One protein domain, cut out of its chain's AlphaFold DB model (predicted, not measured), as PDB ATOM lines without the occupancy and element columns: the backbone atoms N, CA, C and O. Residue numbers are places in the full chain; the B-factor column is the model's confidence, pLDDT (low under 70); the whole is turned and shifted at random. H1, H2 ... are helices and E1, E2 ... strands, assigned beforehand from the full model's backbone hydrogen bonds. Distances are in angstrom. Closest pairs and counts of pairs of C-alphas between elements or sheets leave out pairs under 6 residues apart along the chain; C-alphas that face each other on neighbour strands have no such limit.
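AT A GLANCE: This is residues 22 to 80 of the 80 residues of an uncharacterized protein of marine sediment metagenome (UniProt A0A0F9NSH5). With little regular structure, the chain winds in stacked turns as a short solenoid: strands E1, E2 and E3 form one wall, and helices H1 and H2 stack on the opposite wall, with loops between. The 59 printed residues run E1, H1, E2, H2, E3; 19 are in named elements, class mixed. The sheet, E1, E2, E3, is parallel. The whole is compact, radius of gyration of the C-alphas 10.5 A, spanning 26 by 19 by 18 A.

IN THESE COORDINATES: E1, residues 31 to 33, begins at C-alpha 31 (26.020, 90.024, -12.109) and is 6.6 A long. H1, residues 44 to 48, measures 8.2 A; E2, residues 54 to 56, 6.6 A; H2, residues 67 to 71, 8.3 A. E3, residues 77 to 79, measures 6.6 A and ends at C-alpha 79 (17.529, 91.715, -5.141).

HOW THE PARTS SIT: E1 and E2 are parallel at 2 degrees, with N 32 and O 54 2.9 A apart, within hydrogen-bond range. E2 and E3 are parallel at 9 degrees; N 79 and O 55, within range, are 2.9 A apart. E1, H1, E2 and E2, H2, E3 are strand-helix-strand units, parallel neighbour strands with a helix between, their crossovers right-handed. H1 and H2 touch, closest at the C-alphas of Gly 47 and Ser 68, 4.6 A. Neither is on the sheet, with 0 pairs of C-alphas within 10 A. In each, 0 of 1 O i to N i+4 pairs and 2 of 2 O i to N i+3 pairs are within range.

THE WHOLE: The C-alphas farthest apart, Ser 28 and Thr 63, are 27.1 A apart. The printed part has no cut and no long link; residues 22 to 24 have pLDDT under 70.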
ATOM      1  N   CYS A  22      37.331  79.940  -5.170       64.69
ATOM      2  CA  CYS A  22      36.808  79.944  -6.536       64.69
ATOM      3  C   CYS A  22      36.268  81.314  -6.982       64.69
ATOM      4  O   CYS A  22      36.375  81.645  -8.165       64.69
ATOM      5  N   LEU A  23      35.752  82.133  -6.055       67.19
ATOM      6  CA  LEU A  23      35.261  83.482  -6.365       67.19
ATOM      7  C   LEU A  23      36.398  84.477  -6.633       67.19
ATOM      8  O   LEU A  23      36.199  85.428  -7.383       67.19
ATOM      9  N   ASN A  24      37.609  84.215  -6.127       68.81
ATOM     10  CA  ASN A  24      38.774  85.094  -6.304       68.81
ATOM     11  C   ASN A  24      39.150  85.292  -7.778       68.81
ATOM     12  O   ASN A  24      39.727  86.312  -8.137       68.81
ATOM     13  N   ASN A  25      38.816  84.329  -8.639       74.31
ATOM     14  CA  ASN A  25      39.122  84.393 -10.067       74.31
ATOM     15  C   ASN A  25      38.000  85.046 -10.889       74.31
ATOM     16  O   ASN A  25      38.162  85.272 -12.087       74.31
ATOM     17  N   LEU A  26      36.858  85.359 -10.269       80.88
ATOM     18  CA  LEU A  26      35.692  85.954 -10.921       80.88
ATOM     19  C   LEU A  26      35.690  87.485 -10.800       80.88
ATOM     20  O   LEU A  26      34.631  88.103 -10.751       80.88
ATOM     21  N   THR A  27      36.867  88.116 -10.796       79.31
ATOM     22  CA  THR A  27      37.013  89.568 -10.592       79.31
ATOM     23  C   THR A  27      36.267  90.406 -11.627       79.31
ATOM     24  O   THR A  27      35.909  91.537 -11.336       79.31
ATOM     25  N   SER A  28      35.984  89.873 -12.821       89.38
ATOM     26  CA  SER A  28      35.219  90.564 -13.877       89.38
ATOM     27  C   SER A  28      33.699  90.355 -13.798       89.38
ATOM     28  O   SER A  28      32.962  90.827 -14.670       89.38
ATOM     29  N   LEU A  29      33.204  89.608 -12.808       91.75
ATOM     30  CA  LEU A  29      31.790  89.268 -12.699       91.75
ATOM     31  C   LEU A  29      30.966  90.499 -12.304       91.75
ATOM     32  O   LEU A  29      31.111  91.025 -11.210       91.75
ATOM     33  N   LYS A  30      30.052  90.918 -13.186       95.06
ATOM     34  CA  LYS A  30      29.158  92.069 -12.956       95.06
ATOM     35  C   LYS A  30      27.814  91.700 -12.341       95.06
ATOM     36  O   LYS A  30      27.162  92.544 -11.734       95.06
ATOM     37  N   LYS A  31      27.348  90.468 -12.547       93.81
ATOM     38  CA  LYS A  31      26.020  90.024 -12.109       93.81
ATOM     39  C   LYS A  31      26.105  88.617 -11.546       93.81
ATOM     40  O   LYS A  31      26.599  87.723 -12.231       93.81
ATOM     41  N   LEU A  32      25.584  88.429 -10.342       90.38
ATOM     42  CA  LEU A  32      25.529  87.144  -9.663       90.38
ATOM     43  C   LEU A  32      24.089  86.856  -9.236       90.38
ATOM     44  O   LEU A  32      23.487  87.620  -8.482       90.38
ATOM     45  N   TYR A  33      23.548  85.747  -9.739       90.38
ATOM     46  CA  TYR A  33      22.192  85.288  -9.458       90.38
ATOM     47  C   TYR A  33      22.252  83.972  -8.686       90.38
ATOM     48  O   TYR A  33      22.646  82.941  -9.225       90.38
ATOM     49  N   LEU A  34      21.857  84.037  -7.422       88.12
ATOM     50  CA  LEU A  34      21.792  82.932  -6.470       88.12
ATOM     51  C   LEU A  34      20.353  82.632  -6.039       88.12
ATOM     52  O   LEU A  34      20.142  81.805  -5.155       88.12
ATOM     53  N   SER A  35      19.364  83.300  -6.628       89.69
ATOM     54  CA  SER A  35      17.964  83.188  -6.231       89.69
ATOM     55  C   SER A  35      17.391  81.775  -6.368       89.69
ATOM     56  O   SER A  35      17.793  81.031  -7.264       89.69
ATOM     57  N   GLY A  36      16.441  81.417  -5.501       88.31
ATOM     58  CA  GLY A  36      15.748  80.123  -5.543       88.31
ATOM     59  C   GLY A  36      16.601  78.936  -5.088       88.31
ATOM     60  O   GLY A  36      16.401  77.816  -5.560       88.31
ATOM     61  N   ASN A  37      17.575  79.172  -4.206       85.06
ATOM     62  CA  ASN A  37      18.431  78.132  -3.633       85.06
ATOM     63  C   ASN A  37      18.133  77.937  -2.134       85.06
ATOM     64  O   ASN A  37      17.182  78.475  -1.578       85.06
ATOM     65  N   GLN A  38      18.922  77.100  -1.458       88.00
ATOM     66  CA  GLN A  38      18.796  76.869  -0.013       88.00
ATOM     67  C   GLN A  38      19.999  77.415   0.762       88.00
ATOM     68  O   GLN A  38      20.378  76.840   1.781       88.00
ATOM     69  N   LEU A  39      20.614  78.491   0.264       85.62
ATOM     70  CA  LEU A  39      21.776  79.104   0.903       85.62
ATOM     71  C   LEU A  39      21.382  79.632   2.284       85.62
ATOM     72  O   LEU A  39      20.397  80.361   2.404       85.62
ATOM     73  N   THR A  40      22.138  79.257   3.313       87.19
ATOM     74  CA  THR A  40      21.965  79.741   4.694       87.19
ATOM     75  C   THR A  40      22.951  80.850   5.047       87.19
ATOM     76  O   THR A  40      22.654  81.691   5.890       87.19
ATOM     77  N   THR A  41      24.091  80.894   4.357       86.19
ATOM     78  CA  THR A  41      25.082  81.969   4.434       86.19
ATOM     79  C   THR A  41      25.692  82.241   3.056       86.19
ATOM     80  O   THR A  41      25.572  81.416   2.145       86.19
ATOM     81  N   LEU A  42      26.340  83.397   2.900       86.19
ATOM     82  CA  LEU A  42      27.269  83.660   1.803       86.19
ATOM     83  C   LEU A  42      28.699  83.689   2.362       86.19
ATOM     84  O   LEU A  42      28.912  84.139   3.486       86.19
ATOM     85  N   PRO A  43      29.690  83.231   1.594       85.44
ATOM     86  CA  PRO A  43      31.068  83.190   2.051       85.44
ATOM     87  C   PRO A  43      31.746  84.562   2.023       85.44
ATOM     88  O   PRO A  43      31.463  85.365   1.139       85.44
ATOM     89  N   GLU A  44      32.752  84.771   2.880       86.62
ATOM     90  CA  GLU A  44      33.528  86.026   2.925       86.62
ATOM     91  C   GLU A  44      34.240  86.372   1.599       86.62
ATOM     92  O   GLU A  44      34.493  87.524   1.266       86.62
ATOM     93  N   SER A  45      34.535  85.375   0.765       86.50
ATOM     94  CA  SER A  45      35.108  85.624  -0.569       86.50
ATOM     95  C   SER A  45      34.158  86.348  -1.536       86.50
ATOM     96  O   SER A  45      34.603  86.778  -2.599       86.50
ATOM     97  N   ILE A  46      32.870  86.514  -1.192       88.44
ATOM     98  CA  ILE A  46      31.949  87.335  -1.986       88.44
ATOM     99  C   ILE A  46      32.490  88.758  -2.138       88.44
ATOM    100  O   ILE A  46      32.376  89.320  -3.221       88.44
ATOM    101  N   GLY A  47      33.165  89.294  -1.113       88.94
ATOM    102  CA  GLY A  47      33.767  90.625  -1.148       88.94
ATOM    103  C   GLY A  47      34.887  90.798  -2.173       88.94
ATOM    104  O   GLY A  47      35.225  91.928  -2.500       88.94
ATOM    105  N   ASN A  48      35.425  89.711  -2.735       90.25
ATOM    106  CA  ASN A  48      36.454  89.773  -3.781       90.25
ATOM    107  C   ASN A  48      35.867  90.080  -5.170       90.25
ATOM    108  O   ASN A  48      36.607  90.293  -6.133       90.25
ATOM    109  N   LEU A  49      34.539  90.099  -5.305       91.25
ATOM    110  CA  LEU A  49      33.853  90.442  -6.547       91.25
ATOM    111  C   LEU A  49      33.731  91.969  -6.696       91.25
ATOM    112  O   LEU A  49      32.635  92.509  -6.806       91.25
ATOM    113  N   GLU A  50      34.859  92.678  -6.717       89.75
ATOM    114  CA  GLU A  50      34.914  94.152  -6.695       89.75
ATOM    115  C   GLU A  50      34.142  94.827  -7.845       89.75
ATOM    116  O   GLU A  50      33.659  95.948  -7.693       89.75
ATOM    117  N   ASN A  51      33.987  94.144  -8.989       94.19
ATOM    118  CA  ASN A  51      33.232  94.629 -10.152       94.19
ATOM    119  C   ASN A  51      31.758  94.187 -10.167       94.19
ATOM    120  O   ASN A  51      31.064  94.404 -11.166       94.19
ATOM    121  N   LEU A  52      31.263  93.556  -9.099       95.44
ATOM    122  CA  LEU A  52      29.880  93.099  -9.020       95.44
ATOM    123  C   LEU A  52      28.939  94.294  -8.901       95.44
ATOM    124  O   LEU A  52      28.999  95.056  -7.947       95.44
ATOM    125  N   GLU A  53      28.037  94.434  -9.863       97.12
ATOM    126  CA  GLU A  53      27.056  95.519  -9.924       97.12
ATOM    127  C   GLU A  53      25.676  95.061  -9.433       97.12
ATOM    128  O   GLU A  53      24.917  95.856  -8.869       97.12
ATOM    129  N   ILE A  54      25.341  93.783  -9.658       96.44
ATOM    130  CA  ILE A  54      24.046  93.192  -9.308       96.44
ATOM    131  C   ILE A  54      24.244  91.883  -8.552       96.44
ATOM    132  O   ILE A  54      24.839  90.940  -9.079       96.44
ATOM    133  N   LEU A  55      23.644  91.803  -7.368       93.75
ATOM    134  CA  LEU A  55      23.562  90.591  -6.567       93.75
ATOM    135  C   LEU A  55      22.089  90.241  -6.316       93.75
ATOM    136  O   LEU A  55      21.342  91.040  -5.756       93.75
ATOM    137  N   ALA A  56      21.660  89.053  -6.731       93.69
ATOM    138  CA  ALA A  56      20.314  88.549  -6.477       93.69
ATOM    139  C   ALA A  56      20.381  87.253  -5.675       93.69
ATOM    140  O   ALA A  56      21.031  86.306  -6.108       93.69
ATOM    141  N   PHE A  57      19.708  87.211  -4.529       90.06
ATOM    142  CA  PHE A  57      19.678  86.032  -3.661       90.06
ATOM    143  C   PHE A  57      18.310  85.781  -3.014       90.06
ATOM    144  O   PHE A  57      18.229  84.965  -2.102       90.06
ATOM    145  N   HIS A  58      17.239  86.428  -3.488       89.94
ATOM    146  CA  HIS A  58      15.867  86.143  -3.043       89.94
ATOM    147  C   HIS A  58      15.507  84.652  -3.123       89.94
ATOM    148  O   HIS A  58      16.121  83.889  -3.871       89.94
ATOM    149  N   ASP A  59      14.500  84.231  -2.361       92.56
ATOM    150  CA  ASP A  59      14.099  82.823  -2.248       92.56
ATOM    151  C   ASP A  59      15.262  81.909  -1.804       92.56
ATOM    152  O   ASP A  59      15.476  80.830  -2.355       92.56
ATOM    153  N   ASN A  60      16.033  82.367  -0.810       88.88
ATOM    154  CA  ASN A  60      17.020  81.583  -0.057       88.88
ATOM    155  C   ASN A  60      16.685  81.568   1.443       88.88
ATOM    156  O   ASN A  60      15.670  82.107   1.878       88.88
ATOM    157  N   LYS A  61      17.547  80.944   2.253       90.81
ATOM    158  CA  LYS A  61      17.447  80.889   3.722       90.81
ATOM    159  C   LYS A  61      18.502  81.776   4.401       90.81
ATOM    160  O   LYS A  61      18.876  81.515   5.541       90.81
ATOM    161  N   LEU A  62      19.007  82.785   3.686       88.81
ATOM    162  CA  LEU A  62      20.016  83.715   4.185       88.81
ATOM    163  C   LEU A  62      19.407  84.572   5.296       88.81
ATOM    164  O   LEU A  62      18.476  85.336   5.052       88.81
ATOM    165  N   THR A  63      19.935  84.453   6.511       86.31
ATOM    166  CA  THR A  63      19.545  85.307   7.648       86.31
ATOM    167  C   THR A  63      20.490  86.486   7.842       86.31
ATOM    168  O   THR A  63      20.118  87.484   8.451       86.31
ATOM    169  N   THR A  64      21.715  86.363   7.336       88.75
ATOM    170  CA  THR A  64      22.797  87.339   7.466       88.75
ATOM    171  C   THR A  64      23.626  87.361   6.185       88.75
ATOM    172  O   THR A  64      23.690  86.366   5.460       88.75
ATOM    173  N   LEU A  65      24.283  88.490   5.926       89.06
ATOM    174  CA  LEU A  65      25.324  88.611   4.906       89.06
ATOM    175  C   LEU A  65      26.699  88.667   5.602       89.06
ATOM    176  O   LEU A  65      26.759  89.147   6.734       89.06
ATOM    177  N   PRO A  66      27.772  88.165   4.967       88.94
ATOM    178  CA  PRO A  66      29.137  88.265   5.489       88.94
ATOM    179  C   PRO A  66      29.601  89.726   5.560       88.94
ATOM    180  O   PRO A  66      29.128  90.556   4.780       88.94
ATOM    181  N   GLU A  67      30.548  90.040   6.446       91.25
ATOM    182  CA  GLU A  67      31.046  91.419   6.628       91.25
ATOM    183  C   GLU A  67      31.737  91.944   5.362       91.25
ATOM    184  O   GLU A  67      31.555  93.094   4.968       91.25
ATOM    185  N   SER A  68      32.439  91.075   4.630       91.25
ATOM    186  CA  SER A  68      33.045  91.388   3.326       91.25
ATOM    187  C   SER A  68      32.076  91.868   2.243       91.25
ATOM    188  O   SER A  68      32.537  92.326   1.196       91.25
ATOM    189  N   ILE A  69      30.754  91.808   2.451       91.06
ATOM    190  CA  ILE A  69      29.796  92.453   1.546       91.06
ATOM    191  C   ILE A  69      30.094  93.955   1.397       91.06
ATOM    192  O   ILE A  69      29.832  94.530   0.341       91.06
ATOM    193  N   GLU A  70      30.706  94.571   2.412       91.62
ATOM    194  CA  GLU A  70      31.164  95.963   2.397       91.62
ATOM    195  C   GLU A  70      32.264  96.227   1.353       91.62
ATOM    196  O   GLU A  70      32.386  97.345   0.854       91.62
ATOM    197  N   ASN A  71      33.015  95.197   0.942       93.00
ATOM    198  CA  ASN A  71      34.061  95.305  -0.081       93.00
ATOM    199  C   ASN A  71      33.499  95.359  -1.513       93.00
ATOM    200  O   ASN A  71      34.234  95.646  -2.460       93.00
ATOM    201  N   LEU A  72      32.195  95.125  -1.699       93.44
ATOM    202  CA  LEU A  72      31.526  95.191  -2.999       93.44
ATOM    203  C   LEU A  72      31.274  96.640  -3.442       93.44
ATOM    204  O   LEU A  72      30.139  97.086  -3.607       93.44
ATOM    205  N   THR A  73      32.350  97.386  -3.669       93.81
ATOM    206  CA  THR A  73      32.313  98.830  -3.957       93.81
ATOM    207  C   THR A  73      31.571  99.199  -5.250       93.81
ATOM    208  O   THR A  73      31.049 100.310  -5.365       93.81
ATOM    209  N   SER A  74      31.472  98.280  -6.217       96.19
ATOM    210  CA  SER A  74      30.706  98.486  -7.457       96.19
ATOM    211  C   SER A  74      29.225  98.113  -7.353       96.19
ATOM    212  O   SER A  74      28.484  98.336  -8.317       96.19
ATOM    213  N   LEU A  75      28.770  97.560  -6.223       95.81
ATOM    214  CA  LEU A  75      27.416  97.033  -6.082       95.81
ATOM    215  C   LEU A  75      26.392  98.162  -6.117       95.81
ATOM    216  O   LEU A  75      26.431  99.103  -5.329       95.81
ATOM    217  N   ARG A  76      25.446  98.067  -7.054       94.94
ATOM    218  CA  ARG A  76      24.402  99.087  -7.249       94.94
ATOM    219  C   ARG A  76      23.008  98.562  -6.986       94.94
ATOM    220  O   ARG A  76      22.093  99.347  -6.748       94.94
ATOM    221  N   LYS A  77      22.821  97.247  -7.091       94.94
ATOM    222  CA  LYS A  77      21.508  96.627  -6.973       94.94
ATOM    223  C   LYS A  77      21.588  95.303  -6.238       94.94
ATOM    224  O   LYS A  77      22.266  94.378  -6.681       94.94
ATOM    225  N   VAL A  78      20.807  95.211  -5.169       90.25
ATOM    226  CA  VAL A  78      20.549  93.965  -4.452       90.25
ATOM    227  C   VAL A  78      19.093  93.572  -4.675       90.25
ATOM    228  O   VAL A  78      18.201  94.416  -4.599       90.25
ATOM    229  N   LEU A  79      18.861  92.308  -5.018       89.69
ATOM    230  CA  LEU A  79      17.529  91.715  -5.141       89.69
ATOM    231  C   LEU A  79      17.363  90.669  -4.036       89.69
ATOM    232  O   LEU A  79      17.803  89.524  -4.195       89.69
ATOM    233  N   THR A  80      16.777  91.121  -2.929       80.75
ATOM    234  CA  THR A  80      16.495  90.356  -1.706       80.75
ATOM    235  C   THR A  80      15.118  89.730  -1.728       80.75
ATOM    236  O   THR A  80      14.202  90.408  -2.248       80.75
TER     237      THR A  80